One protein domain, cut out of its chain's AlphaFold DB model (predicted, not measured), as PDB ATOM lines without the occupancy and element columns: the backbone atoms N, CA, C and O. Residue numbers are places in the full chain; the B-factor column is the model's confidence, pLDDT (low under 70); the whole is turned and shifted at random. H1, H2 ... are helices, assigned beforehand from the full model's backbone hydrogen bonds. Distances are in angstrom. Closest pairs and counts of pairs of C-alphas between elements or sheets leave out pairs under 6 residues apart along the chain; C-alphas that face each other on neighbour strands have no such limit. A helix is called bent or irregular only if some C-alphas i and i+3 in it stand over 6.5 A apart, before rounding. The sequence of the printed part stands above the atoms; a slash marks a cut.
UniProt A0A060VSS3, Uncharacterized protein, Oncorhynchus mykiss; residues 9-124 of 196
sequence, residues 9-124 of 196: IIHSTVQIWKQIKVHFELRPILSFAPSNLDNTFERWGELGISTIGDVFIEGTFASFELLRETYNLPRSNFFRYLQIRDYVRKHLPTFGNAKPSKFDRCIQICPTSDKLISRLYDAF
ATOM      1  N   ILE A   9     -28.186   2.650  32.247       78.06
ATOM      2  CA  ILE A   9     -28.935   1.555  31.616       78.06
ATOM      3  C   ILE A   9     -28.002   0.743  30.723       78.06
ATOM      4  O   ILE A   9     -27.988  -0.482  30.812       78.06
ATOM      5  N   ILE A  10     -27.183   1.411  29.904       76.38
ATOM      6  CA  ILE A  10     -26.235   0.738  29.005       76.38
ATOM      7  C   ILE A  10     -25.190  -0.013  29.828       76.38
ATOM      8  O   ILE A  10     -24.948  -1.193  29.579       76.38
ATOM      9  N   HIS A  11     -24.629   0.633  30.853       77.94
ATOM     10  CA  HIS A  11     -23.666   0.005  31.753       77.94
ATOM     11  C   HIS A  11     -24.247  -1.247  32.428       77.94
ATOM     12  O   HIS A  11     -23.655  -2.325  32.354       77.94
ATOM     13  N   SER A  12     -25.438  -1.128  33.025       75.62
ATOM     14  CA  SER A  12     -26.107  -2.244  33.705       75.62
ATOM     15  C   SER A  12     -26.443  -3.375  32.735       75.62
ATOM     16  O   SER A  12     -26.182  -4.537  33.032       75.62
ATOM     17  N   THR A  13     -26.941  -3.044  31.543       78.44
ATOM     18  CA  THR A  13     -27.262  -4.021  30.494       78.44
ATOM     19  C   THR A  13     -26.020  -4.793  30.057       78.44
ATOM     20  O   THR A  13     -26.037  -6.022  30.021       78.44
ATOM     21  N   VAL A  14     -24.906  -4.105  29.786       76.88
ATOM     22  CA  VAL A  14     -23.633  -4.747  29.418       76.88
ATOM     23  C   VAL A  14     -23.116  -5.636  30.548       76.88
ATOM     24  O   VAL A  14     -22.610  -6.728  30.292       76.88
ATOM     25  N   GLN A  15     -23.241  -5.200  31.801       78.06
ATOM     26  CA  GLN A  15     -22.808  -5.979  32.957       78.06
ATOM     27  C   GLN A  15     -23.646  -7.249  33.149       78.06
ATOM     28  O   GLN A  15     -23.075  -8.314  33.379       78.06
ATOM     29  N   ILE A  16     -24.967  -7.167  32.969       78.06
ATOM     30  CA  ILE A  16     -25.868  -8.328  32.976       78.06
ATOM     31  C   ILE A  16     -25.482  -9.305  31.862       78.06
ATOM     32  O   ILE A  16     -25.295 -10.490  32.124       78.06
ATOM     33  N   TRP A  17     -25.261  -8.822  30.636       74.12
ATOM     34  CA  TRP A  17     -24.837  -9.684  29.527       74.12
ATOM     35  C   TRP A  17     -23.469 -10.332  29.756       74.12
ATOM     36  O   TRP A  17     -23.272 -11.486  29.382       74.12
ATOM     37  N   LYS A  18     -22.529  -9.643  30.418       73.38
ATOM     38  CA  LYS A  18     -21.257 -10.249  30.847       73.38
ATOM     39  C   LYS A  18     -21.480 -11.381  31.853       73.38
ATOM     40  O   LYS A  18     -20.855 -12.427  31.715       73.38
ATOM     41  N   GLN A  19     -22.365 -11.193  32.832       77.31
ATOM     42  CA  GLN A  19     -22.701 -12.232  33.814       77.31
ATOM     43  C   GLN A  19     -23.378 -13.434  33.152       77.31
ATOM     44  O   GLN A  19     -22.967 -14.564  33.391       77.31
ATOM     45  N   ILE A  20     -24.342 -13.190  32.259       71.50
ATOM     46  CA  ILE A  20     -24.998 -14.216  31.436       71.50
ATOM     47  C   ILE A  20     -23.954 -14.992  30.626       71.50
ATOM     48  O   ILE A  20     -23.962 -16.220  30.624       71.50
ATOM     49  N   LYS A  21     -23.001 -14.292  29.994       69.38
ATOM     50  CA  LYS A  21     -21.941 -14.932  29.209       69.38
ATOM     51  C   LYS A  21     -21.101 -15.904  30.037       69.38
ATOM     52  O   LYS A  21     -20.777 -16.982  29.550       69.38
ATOM     53  N   VAL A  22     -20.752 -15.518  31.263       69.56
ATOM     54  CA  VAL A  22     -19.973 -16.359  32.182       69.56
ATOM     55  C   VAL A  22     -20.812 -17.521  32.707       69.56
ATOM     56  O   VAL A  22     -20.356 -18.655  32.664       69.56
ATOM     57  N   HIS A  23     -22.036 -17.252  33.165       68.69
ATOM     58  CA  HIS A  23     -22.896 -18.249  33.800       68.69
ATOM     59  C   HIS A  23     -23.339 -19.359  32.837       68.69
ATOM     60  O   HIS A  23     -23.406 -20.518  33.229       68.69
ATOM     61  N   PHE A  24     -23.610 -19.010  31.578       63.78
ATOM     62  CA  PHE A  24     -24.087 -19.949  30.557       63.78
ATOM     63  C   PHE A  24     -23.005 -20.386  29.560       63.78
ATOM     64  O   PHE A  24     -23.310 -21.044  28.565       63.78
ATOM     65  N   GLU A  25     -21.751 -19.990  29.800       63.44
ATOM     66  CA  GLU A  25     -20.599 -20.287  28.941       63.44
ATOM     67  C   GLU A  25     -20.832 -19.962  27.452       63.44
ATOM     68  O   GLU A  25     -20.382 -20.678  26.558       63.44
ATOM     69  N   LEU A  26     -21.534 -18.858  27.174       58.69
ATOM     70  CA  LEU A  26     -21.877 -18.420  25.820       58.69
ATOM     71  C   LEU A  26     -20.628 -18.094  24.994       58.69
ATOM     72  O   LEU A  26     -19.880 -17.157  25.309       58.69
ATOM     73  N   ARG A  27     -20.424 -18.825  23.894       60.78
ATOM     74  CA  ARG A  27     -19.244 -18.675  23.028       60.78
ATOM     75  C   ARG A  27     -19.628 -18.661  21.539       60.78
ATOM     76  O   ARG A  27     -19.397 -19.643  20.837       60.78
ATOM     77  N   PRO A  28     -20.185 -17.547  21.028       58.91
ATOM     78  CA  PRO A  28     -20.381 -17.382  19.589       58.91
ATOM     79  C   PRO A  28     -19.038 -17.436  18.840       58.91
ATOM     80  O   PRO A  28     -18.025 -16.943  19.352       58.91
ATOM     81  N   ILE A  29     -19.036 -17.988  17.618       53.81
ATOM     82  CA  ILE A  29     -17.838 -18.066  16.754       53.81
ATOM     83  C   ILE A  29     -17.262 -16.668  16.519       53.81
ATOM     84  O   ILE A  29     -16.057 -16.490  16.552       53.81
ATOM     85  N   LEU A  30     -18.098 -15.640  16.382       54.16
ATOM     86  CA  LEU A  30     -17.653 -14.278  16.059       54.16
ATOM     87  C   LEU A  30     -16.960 -13.527  17.219       54.16
ATOM     88  O   LEU A  30     -16.735 -12.323  17.139       54.16
ATOM     89  N   SER A  31     -16.646 -14.199  18.332       57.41
ATOM     90  CA  SER A  31     -16.044 -13.556  19.509       57.41
ATOM     91  C   SER A  31     -14.505 -13.594  19.537       57.41
ATOM     92  O   SER A  31     -13.941 -13.156  20.544       57.41
ATOM     93  N   PHE A  32     -13.815 -14.097  18.501       66.06
ATOM     94  CA  PHE A  32     -12.342 -14.136  18.449       66.06
ATOM     95  C   PHE A  32     -11.766 -13.108  17.475       66.06
ATOM     96  O   PHE A  32     -12.289 -12.915  16.392       66.06
ATOM     97  N   ALA A  33     -10.658 -12.447  17.822       63.75
ATOM     98  CA  ALA A  33     -10.099 -11.362  17.000       63.75
ATOM     99  C   ALA A  33      -9.904 -11.718  15.502       63.75
ATOM    100  O   ALA A  33     -10.251 -10.892  14.658       63.75
ATOM    101  N   PRO A  34      -9.445 -12.937  15.139       65.25
ATOM    102  CA  PRO A  34      -9.384 -13.347  13.737       65.25
ATOM    103  C   PRO A  34     -10.726 -13.441  12.991       65.25
ATOM    104  O   PRO A  34     -10.703 -13.424  11.763       65.25
ATOM    105  N   SER A  35     -11.872 -13.534  13.680       61.84
ATOM    106  CA  SER A  35     -13.190 -13.631  13.036       61.84
ATOM    107  C   SER A  35     -13.653 -12.323  12.405       61.84
ATOM    108  O   SER A  35     -14.529 -12.342  11.552       61.84
ATOM    109  N   ASN A  36     -13.055 -11.201  12.811       63.75
ATOM    110  CA  ASN A  36     -13.388  -9.863  12.318       63.75
ATOM    111  C   ASN A  36     -12.435  -9.386  11.209       63.75
ATOM    112  O   ASN A  36     -12.488  -8.223  10.819       63.75
ATOM    113  N   LEU A  37     -11.518 -10.246  10.748       68.44
ATOM    114  CA  LEU A  37     -10.521  -9.885   9.735       68.44
ATOM    115  C   LEU A  37     -11.062  -9.989   8.307       68.44
ATOM    116  O   LEU A  37     -10.578  -9.279   7.430       68.44
ATOM    117  N   ASP A  38     -12.011 -10.891   8.058       76.12
ATOM    118  CA  ASP A  38     -12.610 -11.107   6.746       76.12
ATOM    119  C   ASP A  38     -14.021 -11.703   6.839       76.12
ATOM    120  O   ASP A  38     -14.422 -12.266   7.856       76.12
ATOM    121  N   ASN A  39     -14.768 -11.642   5.735       79.62
ATOM    122  CA  ASN A  39     -16.122 -12.198   5.635       79.62
ATOM    123  C   ASN A  39     -16.127 -13.736   5.522       79.62
ATOM    124  O   ASN A  39     -17.142 -14.338   5.173       79.62
ATOM    125  N   THR A  40     -15.003 -14.416   5.774       82.62
ATOM    126  CA  THR A  40     -14.941 -15.871   5.609       82.62
ATOM    127  C   THR A  40     -15.799 -16.574   6.654       82.62
ATOM    128  O   THR A  40     -16.520 -17.502   6.304       82.62
ATOM    129  N   PHE A  41     -15.795 -16.114   7.907       80.88
ATOM    130  CA  PHE A  41     -16.658 -16.690   8.944       80.88
ATOM    131  C   PHE A  41     -18.132 -16.293   8.798       80.88
ATOM    132  O   PHE A  41     -19.001 -17.049   9.214       80.88
ATOM    133  N   GLU A  42     -18.422 -15.163   8.151       79.25
ATOM    134  CA  GLU A  42     -19.788 -14.806   7.747       79.25
ATOM    135  C   GLU A  42     -20.322 -15.810   6.712       79.25
ATOM    136  O   GLU A  42     -21.378 -16.403   6.916       79.25
ATOM    137  N   ARG A  43     -19.521 -16.126   5.683       83.75
ATOM    138  CA  ARG A  43     -19.835 -17.182   4.703       83.75
ATOM    139  C   ARG A  43     -19.952 -18.568   5.331       83.75
ATOM    140  O   ARG A  43     -20.730 -19.391   4.867       83.75
ATOM    141  N   TRP A  44     -19.179 -18.860   6.377       86.75
ATOM    142  CA  TRP A  44     -19.352 -20.104   7.136       86.75
ATOM    143  C   TRP A  44     -20.723 -20.151   7.815       86.75
ATOM    144  O   TRP A  44     -21.367 -21.195   7.776       86.75
ATOM    145  N   GLY A  45     -21.198 -19.022   8.353       80.62
ATOM    146  CA  GLY A  45     -22.556 -18.877   8.879       80.62
ATOM    147  C   GLY A  45     -23.628 -19.164   7.827       80.62
ATOM    148  O   GLY A  45     -24.540 -19.942   8.094       80.62
ATOM    149  N   GLU A  46     -23.476 -18.624   6.613       82.62
ATOM    150  CA  GLU A  46     -24.372 -18.895   5.470       82.62
ATOM    151  C   GLU A  46     -24.389 -20.378   5.066       82.62
ATOM    152  O   GLU A  46     -25.424 -20.903   4.660       82.62
ATOM    153  N   LEU A  47     -23.252 -21.068   5.211       83.88
ATOM    154  CA  LEU A  47     -23.122 -22.506   4.966       83.88
ATOM    155  C   LEU A  47     -23.635 -23.370   6.129       83.88
ATOM    156  O   LEU A  47     -23.679 -24.588   5.992       83.88
ATOM    157  N   GLY A  48     -24.042 -22.768   7.250       81.75
ATOM    158  CA  GLY A  48     -24.622 -23.461   8.404       81.75
ATOM    159  C   GLY A  48     -23.699 -23.616   9.615       81.75
ATOM    160  O   GLY A  48     -24.091 -24.260  10.583       81.75
ATOM    161  N   ILE A  49     -22.503 -23.018   9.610       83.94
ATOM    162  CA  ILE A  49     -21.563 -23.021  10.744       83.94
ATOM    163  C   ILE A  49     -21.638 -21.666  11.458       83.94
ATOM    164  O   ILE A  49     -20.903 -20.731  11.134       83.94
ATOM    165  N   SER A  50     -22.535 -21.546  12.439       74.62
ATOM    166  CA  SER A  50     -22.824 -20.276  13.132       74.62
ATOM    167  C   SER A  50     -22.302 -20.233  14.575       74.62
ATOM    168  O   SER A  50     -22.030 -19.163  15.127       74.62
ATOM    169  N   THR A  51     -22.140 -21.393  15.206       72.06
ATOM    170  CA  THR A  51     -21.766 -21.565  16.614       72.06
ATOM    171  C   THR A  51     -20.572 -22.502  16.758       72.06
ATOM    172  O   THR A  51     -20.337 -23.366  15.920       72.06
ATOM    173  N   ILE A  52     -19.792 -22.358  17.837       75.69
ATOM    174  CA  ILE A  52     -18.654 -23.261  18.077       75.69
ATOM    175  C   ILE A  52     -19.135 -24.712  18.198       75.69
ATOM    176  O   ILE A  52     -18.378 -25.613  17.865       75.69
ATOM    177  N   GLY A  53     -20.388 -24.950  18.599       72.75
ATOM    178  CA  GLY A  53     -20.998 -26.277  18.572       72.75
ATOM    179  C   GLY A  53     -21.036 -26.911  17.177       72.75
ATOM    180  O   GLY A  53     -20.806 -28.108  17.067       72.75
ATOM    181  N   ASP A  54     -21.216 -26.124  16.113       78.81
ATOM    182  CA  ASP A  54     -21.351 -26.630  14.735       78.81
ATOM    183  C   ASP A  54     -20.031 -27.189  14.168       78.81
ATOM    184  O   ASP A  54     -20.032 -27.924  13.184       78.81
ATOM    185  N   VAL A  55     -18.883 -26.883  14.792       84.81
ATOM    186  CA  VAL A  55     -17.597 -27.513  14.437       84.81
ATOM    187  C   VAL A  55     -17.340 -28.827  15.185       84.81
ATOM    188  O   VAL A  55     -16.309 -29.468  14.959       84.81
ATOM    189  N   PHE A  56     -18.258 -29.246  16.060       82.25
ATOM    190  CA  PHE A  56     -18.238 -30.557  16.701       82.25
ATOM    191  C   PHE A  56     -19.236 -31.488  16.011       82.25
ATOM    192  O   PHE A  56     -20.436 -31.227  15.987       82.25
ATOM    193  N   ILE A  57     -18.744 -32.611  15.496       81.06
ATOM    194  CA  ILE A  57     -19.568 -33.662  14.895       81.06
ATOM    195  C   ILE A  57     -19.481 -34.881  15.811       81.06
ATOM    196  O   ILE A  57     -18.393 -35.283  16.232       81.06
ATOM    197  N   GLU A  58     -20.644 -35.409  16.200       77.75
ATOM    198  CA  GLU A  58     -20.763 -36.535  17.144       77.75
ATOM    199  C   GLU A  58     -20.038 -36.295  18.485       77.75
ATOM    200  O   GLU A  58     -19.517 -37.206  19.121       77.75
ATOM    201  N   GLY A  59     -19.997 -35.034  18.936       71.44
ATOM    202  CA  GLY A  59     -19.362 -34.642  20.199       71.44
ATOM    203  C   GLY A  59     -17.836 -34.518  20.145       71.44
ATOM    204  O   GLY A  59     -17.230 -34.177  21.159       71.44
ATOM    205  N   THR A  60     -17.221 -34.726  18.979       80.31
ATOM    206  CA  THR A  60     -15.776 -34.566  18.762       80.31
ATOM    207  C   THR A  60     -15.485 -33.387  17.841       80.31
ATOM    208  O   THR A  60     -16.279 -33.066  16.958       80.31
ATOM    209  N   PHE A  61     -14.350 -32.712  18.042       84.62
ATOM    210  CA  PHE A  61     -13.952 -31.610  17.165       84.62
ATOM    211  C   PHE A  61     -13.658 -32.152  15.760       84.62
ATOM    212  O   PHE A  61     -12.712 -32.924  15.576       84.62
ATOM    213  N   ALA A  62     -14.453 -31.742  14.774       86.75
ATOM    214  CA  ALA A  62     -14.408 -32.312  13.439       86.75
ATOM    215  C   ALA A  62     -13.076 -32.023  12.722       86.75
ATOM    216  O   ALA A  62     -12.426 -30.982  12.899       86.75
ATOM    217  N   SER A  63     -12.653 -32.962  11.874       90.69
ATOM    218  CA  SER A  63     -11.536 -32.730  10.959       90.69
ATOM    219  C   SER A  63     -11.947 -31.729   9.874       90.69
ATOM    220  O   SER A  63     -13.130 -31.558   9.577       90.69
ATOM    221  N   PHE A  64     -10.974 -31.057   9.255       91.19
ATOM    222  CA  PHE A  64     -11.279 -30.137   8.157       91.19
ATOM    223  C   PHE A  64     -11.945 -30.844   6.970       91.19
ATOM    224  O   PHE A  64     -12.844 -30.285   6.353       91.19
ATOM    225  N   GLU A  65     -11.518 -32.073   6.671       91.50
ATOM    226  CA  GLU A  65     -12.103 -32.881   5.598       91.50
ATOM    227  C   GLU A  65     -13.574 -33.191   5.887       91.50
ATOM    228  O   GLU A  65     -14.416 -32.975   5.022       91.50
ATOM    229  N   LEU A  66     -13.896 -33.562   7.131       90.81
ATOM    230  CA  LEU A  66     -15.270 -33.830   7.544       90.81
ATOM    231  C   LEU A  66     -16.140 -32.567   7.468       90.81
ATOM    232  O   LEU A  66     -17.206 -32.597   6.867       90.81
ATOM    233  N   LEU A  67     -15.665 -31.427   7.984       90.12
ATOM    234  CA  LEU A  67     -16.402 -30.158   7.870       90.12
ATOM    235  C   LEU A  67     -16.594 -29.725   6.416       90.12
ATOM    236  O   LEU A  67     -17.622 -29.142   6.074       90.12
ATOM    237  N   ARG A  68     -15.618 -30.007   5.549       92.62
ATOM    238  CA  ARG A  68     -15.752 -29.747   4.120       92.62
ATOM    239  C   ARG A  68     -16.838 -30.608   3.497       92.62
ATOM    240  O   ARG A  68     -17.603 -30.083   2.702       92.62
ATOM    241  N   GLU A  69     -16.892 -31.890   3.824       91.00
ATOM    242  CA  GLU A  69     -17.913 -32.796   3.296       91.00
ATOM    243  C   GLU A  69     -19.307 -32.453   3.826       91.00
ATOM    244  O   GLU A  69     -20.268 -32.464   3.064       91.00
ATOM    245  N   THR A  70     -19.423 -32.073   5.101       89.62
ATOM    246  CA  THR A  70     -20.710 -31.731   5.724       89.62
ATOM    247  C   THR A  70     -21.252 -30.372   5.272       89.62
ATOM    248  O   THR A  70     -22.438 -30.256   4.978       89.62
ATOM    249  N   TYR A  71     -20.401 -29.344   5.199       88.00
ATOM    250  CA  TYR A  71     -20.813 -27.950   4.965       88.00
ATOM    251  C   TYR A  71     -20.332 -27.377   3.621       88.00
ATOM    252  O   TYR A  71     -20.444 -26.177   3.379       88.00
ATOM    253  N   ASN A  72     -19.770 -28.208   2.737       89.12
ATOM    254  CA  ASN A  72     -19.224 -27.808   1.432       89.12
ATOM    255  C   ASN A  72     -18.167 -26.684   1.509       89.12
ATOM    256  O   ASN A  72     -18.115 -25.790   0.661       89.12
ATOM    257  N   LEU A  73     -17.295 -26.716   2.526       89.25
ATOM    258  CA  LEU A  73     -16.292 -25.664   2.741       89.25
ATOM    259  C   LEU A  73     -15.191 -25.636   1.655       89.25
ATOM    260  O   LEU A  73     -14.555 -26.651   1.365       89.25
ATOM    261  N   PRO A  74     -14.830 -24.459   1.119       89.19
ATOM    262  CA  PRO A  74     -13.677 -24.324   0.233       89.19
ATOM    263  C   PRO A  74     -12.364 -24.790   0.878       89.19
ATOM    264  O   PRO A  74     -12.068 -24.449   2.025       89.19
ATOM    265  N   ARG A  75     -11.501 -25.481   0.114       89.19
ATOM    266  CA  ARG A  75     -10.156 -25.900   0.575       89.19
ATOM    267  C   ARG A  75      -9.280 -24.727   1.032       89.19
ATOM    268  O   ARG A  75      -8.468 -24.887   1.938       89.19
ATOM    269  N   SER A  76      -9.481 -23.542   0.453       88.38
ATOM    270  CA  SER A  76      -8.809 -22.296   0.852       88.38
ATOM    271  C   SER A  76      -9.046 -21.921   2.319       88.38
ATOM    272  O   SER A  76      -8.247 -21.196   2.907       88.38
ATOM    273  N   ASN A  77     -10.110 -22.439   2.938       88.75
ATOM    274  CA  ASN A  77     -10.489 -22.106   4.305       88.75
ATOM    275  C   ASN A  77      -9.758 -22.955   5.359       88.75
ATOM    276  O   ASN A  77     -10.037 -22.814   6.551       88.75
ATOM    277  N   PHE A  78      -8.792 -23.795   4.965       90.00
ATOM    278  CA  PHE A  78      -8.010 -24.608   5.902       90.00
ATOM    279  C   PHE A  78      -7.325 -23.762   6.985       90.00
ATOM    280  O   PHE A  78      -7.336 -24.116   8.162       90.00
ATOM    281  N   PHE A  79      -6.789 -22.594   6.627       88.69
ATOM    282  CA  PHE A  79      -6.172 -21.705   7.613       88.69
ATOM    283  C   PHE A  79      -7.194 -21.146   8.619       88.69
ATOM    284  O   PHE A  79      -6.904 -21.054   9.810       88.69
ATOM    285  N   ARG A  80      -8.421 -20.846   8.173       87.69
ATOM    286  CA  ARG A  80      -9.525 -20.395   9.041       87.69
ATOM    287  C   ARG A  80      -9.969 -21.495  10.002       87.69
ATOM    288  O   ARG A  80     -10.180 -21.232  11.184       87.69
ATOM    289  N   TYR A  81      -9.995 -22.739   9.526       90.25
ATOM    290  CA  TYR A  81     -10.179 -23.911  10.377       90.25
ATOM    291  C   TYR A  81      -9.103 -24.004  11.468       90.25
ATOM    292  O   TYR A  81      -9.435 -24.197  12.637       90.25
ATOM    293  N   LEU A  82      -7.823 -23.804  11.129       89.62
ATOM    294  CA  LEU A  82      -6.742 -23.808  12.122       89.62
ATOM    295  C   LEU A  82      -6.907 -22.702  13.171       89.62
ATOM    296  O   LEU A  82      -6.632 -22.950  14.345       89.62
ATOM    297  N   GLN A  83      -7.382 -21.519  12.773       87.88
ATOM    298  CA  GLN A  83      -7.655 -20.408  13.689       87.88
ATOM    299  C   GLN A  83      -8.768 -20.742  14.686       87.88
ATOM    300  O   GLN A  83      -8.570 -20.565  15.888       87.88
ATOM    301  N   ILE A  84      -9.904 -21.277  14.217       85.31
ATOM    302  CA  ILE A  84     -10.977 -21.742  15.115       85.31
ATOM    303  C   ILE A  84     -10.461 -22.853  16.021       85.31
ATOM    304  O   ILE A  84     -10.704 -22.824  17.223       85.31
ATOM    305  N   ARG A  85      -9.713 -23.816  15.479       86.94
ATOM    306  CA  ARG A  85      -9.177 -24.939  16.252       86.94
ATOM    307  C   ARG A  85      -8.253 -24.478  17.379       86.94
ATOM    308  O   ARG A  85      -8.363 -24.977  18.495       86.94
ATOM    309  N   ASP A  86      -7.354 -23.538  17.100       86.12
ATOM    310  CA  ASP A  86      -6.465 -22.948  18.107       86.12
ATOM    311  C   ASP A  86      -7.252 -22.162  19.165       86.12
ATOM    312  O   ASP A  86      -7.028 -22.339  20.362       86.12
ATOM    313  N   TYR A  87      -8.235 -21.365  18.739       82.06
ATOM    314  CA  TYR A  87      -9.118 -20.632  19.643       82.06
ATOM    315  C   TYR A  87      -9.900 -21.575  20.571       82.06
ATOM    316  O   TYR A  87      -9.878 -21.412  21.792       82.06
ATOM    317  N   VAL A  88     -10.533 -22.608  20.013       79.19
ATOM    318  CA  VAL A  88     -11.274 -23.625  20.770       79.19
ATOM    319  C   VAL A  88     -10.338 -24.341  21.739       79.19
ATOM    320  O   VAL A  88     -10.680 -24.464  22.907       79.19
ATOM    321  N   ARG A  89      -9.127 -24.725  21.323       79.94
ATOM    322  CA  ARG A  89      -8.146 -25.369  22.214       79.94
ATOM    323  C   ARG A  89      -7.726 -24.485  23.388       79.94
ATOM    324  O   ARG A  89      -7.555 -24.991  24.490       79.94
ATOM    325  N   LYS A  90      -7.537 -23.184  23.164       77.88
ATOM    326  CA  LYS A  90      -7.118 -22.238  24.212       77.88
ATOM    327  C   LYS A  90      -8.228 -21.921  25.203       77.88
ATOM    328  O   LYS A  90      -7.946 -21.647  26.365       77.88
ATOM    329  N   HIS A  91      -9.475 -21.921  24.741       70.25
ATOM    330  CA  HIS A  91     -10.598 -21.443  25.538       70.25
ATOM    331  C   HIS A  91     -11.511 -22.557  26.061       70.25
ATOM    332  O   HIS A  91     -12.169 -22.326  27.074       70.25
ATOM    333  N   LEU A  92     -11.576 -23.735  25.433       69.44
ATOM    334  CA  LEU A  92     -12.321 -24.889  25.942       69.44
ATOM    335  C   LEU A  92     -11.372 -25.864  26.660       69.44
ATOM    336  O   LEU A  92     -10.551 -26.501  26.000       69.44
ATOM    337  N   PRO A  93     -11.520 -26.048  27.987       60.16
ATOM    338  CA  PRO A  93     -10.732 -27.018  28.753       60.16
ATOM    339  C   PRO A  93     -10.896 -28.462  28.252       60.16
ATOM    340  O   PRO A  93      -9.977 -29.266  28.371       60.16
ATOM    341  N   THR A  94     -12.045 -28.781  27.641       60.50
ATOM    342  CA  THR A  94     -12.393 -30.126  27.158       60.50
ATOM    343  C   THR A  94     -12.528 -30.136  25.633       60.50
ATOM    344  O   THR A  94     -13.606 -30.330  25.081       60.50
ATOM    345  N   PHE A  95     -11.412 -29.920  24.936       58.34
ATOM    346  CA  PHE A  95     -11.313 -29.865  23.468       58.34
ATOM    347  C   PHE A  95     -11.845 -31.123  22.735       58.34
ATOM    348  O   PHE A  95     -12.141 -31.050  21.547       58.34
ATOM    349  N   GLY A  96     -11.983 -32.265  23.422       56.97
ATOM    350  CA  GLY A  96     -12.399 -33.539  22.816       56.97
ATOM    351  C   GLY A  96     -13.860 -33.958  23.015       56.97
ATOM    352  O   GLY A  96     -14.321 -34.785  22.247       56.97
ATOM    353  N   ASN A  97     -14.570 -33.408  24.011       53.91
ATOM    354  CA  ASN A  97     -15.916 -33.855  24.422       53.91
ATOM    355  C   ASN A  97     -16.831 -32.667  24.766       53.91
ATOM    356  O   ASN A  97     -17.625 -32.727  25.711       53.91
ATOM    357  N   ALA A  98     -16.666 -31.541  24.072       54.97
ATOM    358  CA  ALA A  98     -17.519 -30.388  24.306       54.97
ATOM    359  C   ALA A  98     -18.933 -30.730  23.825       54.97
ATOM    360  O   ALA A  98     -19.189 -30.844  22.628       54.97
ATOM    361  N   LYS A  99     -19.863 -30.915  24.765       56.38
ATOM    362  CA  LYS A  99     -21.283 -30.894  24.421       56.38
ATOM    363  C   LYS A  99     -21.616 -29.458  24.003       56.38
ATOM    364  O   LYS A  99     -21.222 -28.550  24.741       56.38
ATOM    365  N   PRO A 100     -22.308 -29.237  22.870       54.69
ATOM    366  CA  PRO A 100     -22.815 -27.912  22.535       54.69
ATOM    367  C   PRO A 100     -23.578 -27.365  23.743       54.69
ATOM    368  O   PRO A 100     -24.313 -28.104  24.415       54.69
ATOM    369  N   SER A 101     -23.335 -26.099  24.078       59.00
ATOM    370  CA  SER A 101     -24.015 -25.484  25.210       59.00
ATOM    371  C   SER A 101     -25.508 -25.536  24.912       59.00
ATOM    372  O   SER A 101     -25.937 -25.209  23.806       59.00
ATOM    373  N   LYS A 102     -26.338 -25.898  25.898       57.53
ATOM    374  CA  LYS A 102     -27.808 -25.794  25.763       57.53
ATOM    375  C   LYS A 102     -28.238 -24.378  25.341       57.53
ATOM    376  O   LYS A 102     -29.326 -24.185  24.806       57.53
ATOM    377  N   PHE A 103     -27.354 -23.406  25.562       58.81
ATOM    378  CA  PHE A 103     -27.500 -22.004  25.228       58.81
ATOM    379  C   PHE A 103     -27.112 -21.639  23.781       58.81
ATOM    380  O   PHE A 103     -27.471 -20.558  23.321       58.81
ATOM    381  N   ASP A 104     -26.447 -22.513  23.017       60.03
ATOM    382  CA  ASP A 104     -26.101 -22.244  21.608       60.03
ATOM    383  C   ASP A 104     -27.363 -21.990  20.761       60.03
ATOM    384  O   ASP A 104     -27.370 -21.135  19.873       60.03
ATOM    385  N   ARG A 105     -28.487 -22.620  21.132       62.16
ATOM    386  CA  ARG A 105     -29.807 -22.374  20.534       62.16
ATOM    387  C   ARG A 105     -30.263 -20.918  20.665       62.16
ATOM    388  O   ARG A 105     -30.968 -20.437  19.785       62.16
ATOM    389  N   CYS A 106     -29.863 -20.208  21.723       61.56
ATOM    390  CA  CYS A 106     -30.199 -18.795  21.919       61.56
ATOM    391  C   CYS A 106     -29.483 -17.891  20.915       61.56
ATOM    392  O   CYS A 106     -30.053 -16.894  20.482       61.56
ATOM    393  N   ILE A 107     -28.250 -18.245  20.532       62.22
ATOM    394  CA  ILE A 107     -27.455 -17.503  19.540       62.22
ATOM    395  C   ILE A 107     -28.098 -17.619  18.152       62.22
ATOM    396  O   ILE A 107     -28.046 -16.681  17.363       62.22
ATOM    397  N   GLN A 108     -28.754 -18.748  17.874       62.28
ATOM    398  CA  GLN A 108     -29.457 -19.008  16.616       62.28
ATOM    399  C   GLN A 108     -30.838 -18.328  16.526       62.28
ATOM    400  O   GLN A 108     -31.512 -18.435  15.499       62.28
ATOM    401  N   ILE A 109     -31.315 -17.647  17.580       64.00
ATOM    402  CA  ILE A 109     -32.618 -16.976  17.526       64.00
ATOM    403  C   ILE A 109     -32.496 -15.719  16.665       64.00
ATOM    404  O   ILE A 109     -31.803 -14.767  17.012       64.00
ATOM    405  N   CYS A 110     -33.217 -15.715  15.542       60.16
ATOM    406  CA  CYS A 110     -33.240 -14.584  14.627       60.16
ATOM    407  C   CYS A 110     -33.736 -13.306  15.343       60.16
ATOM    408  O   CYS A 110     -34.847 -13.325  15.894       60.16
ATOM    409  N   PRO A 111     -32.974 -12.191  15.304       66.00
ATOM    410  CA  PRO A 111     -33.343 -10.934  15.962       66.00
ATOM    411  C   PRO A 111     -34.665 -10.338  15.469       66.00
ATOM    412  O   PRO A 111     -35.285  -9.552  16.176       66.00
ATOM    413  N   THR A 112     -35.098 -10.698  14.261       68.38
ATOM    414  CA  THR A 112     -36.347 -10.220  13.653       68.38
ATOM    415  C   THR A 112     -37.504 -11.204  13.809       68.38
ATOM    416  O   THR A 112     -38.573 -10.975  13.255       68.38
ATOM    417  N   SER A 113     -37.312 -12.310  14.535       72.81
ATOM    418  CA  SER A 113     -38.380 -13.291  14.721       72.81
ATOM    419  C   SER A 113     -39.464 -12.795  15.674       72.81
ATOM    420  O   SER A 113     -39.183 -12.195  16.716       72.81
ATOM    421  N   ASP A 114     -40.713 -13.121  15.346       72.38
ATOM    422  CA  ASP A 114     -41.833 -12.912  16.252       72.38
ATOM    423  C   ASP A 114     -41.587 -13.635  17.582       72.38
ATOM    424  O   ASP A 114     -41.038 -14.741  17.635       72.38
ATOM    425  N   LYS A 115     -42.013 -12.997  18.679       78.12
ATOM    426  CA  LYS A 115     -41.868 -13.512  20.052       78.12
ATOM    427  C   LYS A 115     -40.411 -13.769  20.474       78.12
ATOM    428  O   LYS A 115     -40.171 -14.611  21.338       78.12
ATOM    429  N   LEU A 116     -39.447 -13.021  19.925       78.19
ATOM    430  CA  LEU A 116     -38.024 -13.088  20.293       78.19
ATOM    431  C   LEU A 116     -37.800 -13.149  21.813       78.19
ATOM    432  O   LEU A 116     -37.073 -14.014  22.295       78.19
ATOM    433  N   ILE A 117     -38.453 -12.254  22.560       77.62
ATOM    434  CA  ILE A 117     -38.318 -12.170  24.021       77.62
ATOM    435  C   ILE A 117     -38.784 -13.470  24.687       77.62
ATOM    436  O   ILE A 117     -38.062 -14.009  25.521       77.62
ATOM    437  N   SER A 118     -39.945 -14.000  24.293       78.94
ATOM    438  CA  SER A 118     -40.469 -15.261  24.827       78.94
ATOM    439  C   SER A 118     -39.542 -16.431  24.507       78.94
ATOM    440  O   SER A 118     -39.193 -17.191  25.396       78.94
ATOM    441  N   ARG A 119     -39.045 -16.526  23.268       78.19
ATOM    442  CA  ARG A 119     -38.128 -17.604  22.861       78.19
ATOM    443  C   ARG A 119     -36.806 -17.567  23.619       78.19
ATOM    444  O   ARG A 119     -36.278 -18.617  23.971       78.19
ATOM    445  N   LEU A 120     -36.264 -16.369  23.849       77.62
ATOM    446  CA  LEU A 120     -35.077 -16.197  24.683       77.62
ATOM    447  C   LEU A 120     -35.374 -16.645  26.111       77.62
ATOM    448  O   LEU A 120     -34.603 -17.426  26.659       77.62
ATOM    449  N   TYR A 121     -36.489 -16.194  26.687       78.12
ATOM    450  CA  TYR A 121     -36.914 -16.570  28.033       78.12
ATOM    451  C   TYR A 121     -37.064 -18.090  28.193       78.12
ATOM    452  O   TYR A 121     -36.465 -18.665  29.098       78.12
ATOM    453  N   ASP A 122     -37.755 -18.757  27.267       77.69
ATOM    454  CA  ASP A 122     -37.926 -20.215  27.266       77.69
ATOM    455  C   ASP A 122     -36.579 -20.940  27.170       77.69
ATOM    456  O   ASP A 122     -36.332 -21.942  27.844       77.69
ATOM    457  N   ALA A 123     -35.667 -20.415  26.349       75.19
ATOM    458  CA  ALA A 123     -34.346 -20.990  26.201       75.19
ATOM    459  C   ALA A 123     -33.499 -20.809  27.474       75.19
ATOM    460  O   ALA A 123     -32.873 -21.777  27.912       75.19
ATOM    461  N   PHE A 124     -33.554 -19.644  28.134       75.00
ATOM    462  CA  PHE A 124     -32.958 -19.438  29.463       75.00
ATOM    463  C   PHE A 124     -33.517 -20.432  30.489       75.00
ATOM    464  O   PHE A 124     -32.744 -21.100  31.180       75.00
TER     465      PHE A 124
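This is residues 9 to 124 of the 196 residues of an uncharacterized protein of Oncorhynchus mykiss (UniProt A0A060VSS3). The longest helix, H6, has the shorter helices H2, H3, H4 and H5 set loosely round part of it, with H5 meeting residues 75 to 81 of H6 near its own first residue, Phe 64, and running away from there at about a right angle. Toward the other end of the longest axis, H7 and H8 form a small pair, and residues 9 to 16 of H1 stick out as a free arm. The printed part has 116 residues with eight named helices, H1 to H8 in that order along the chain, and no named strand; the class is all helix. It is compact, with a radius of gyration of the C-alphas of 15.2 A, and spans 44 by 31 by 29 A.

H1, residues 9 to 23, is apart from each of the other helices. H2, residues 33 to 36, and H6, residues 75 to 91, are close but not clearly touching, with the closest C-alphas, those of Pro 34 and Gln 83, 7.3 A apart. H3, residues 40 to 46, is close to H6 but not clearly touching it, about perpendicular at 88 degrees; the closest C-alphas, Thr 40 and Asn 77, are 7.8 A apart. H4, residues 52 to 55, is close to H6 but not clearly touching it, the closest C-alphas, Ile 52 and Val 88, being 7.9 A apart. H5, residues 64 to 71, only just touches H6, with 3 pairs of C-alphas within 8 A, the closest Phe 64 and Tyr 81 at 6.7 A; H6 takes part with residues 75 to 81 alone, and the lines are about perpendicular at 75 degrees. H7, residues 104 to 107, and H8, residues 116 to 124, only just touch, with 3 pairs of C-alphas within 8 A, the closest Cys 106 and Leu 120 at 6.2 A. Every O i to N i+4 pair is within hydrogen-bond range in H1, H3, H5 and H8, and 11 of 13 are in H6; H2, H4 and H7 are too short for such a pair.

H1 begins at C-alpha 9, (-28.935, 1.555, 31.616), and measures 20.8 A from first to last C-alpha. H3 measures 9.9 A and H5 10.3 A, while H2, H4 and H7 have 4 residues each. H6 measures 25.4 A from C-alpha 75 at (-10.156, -25.900, 0.575); it is irregular, C-alphas 76 and 79 being 7.3 A apart. H8 measures 12.3 A and ends at C-alpha 124, (-32.958, -19.438, 29.463).

The C-alphas of Ile 9 and Glu 65, the two farthest apart, are 46.3 A apart. The printed part has no cut. The link from H6 to H7, residues 92 to 103, is long; residues 110 to 115 stand free. Mean pLDDT of the printed part is 75.1, and residues 21 to 37 and 92 to 112 are under 70.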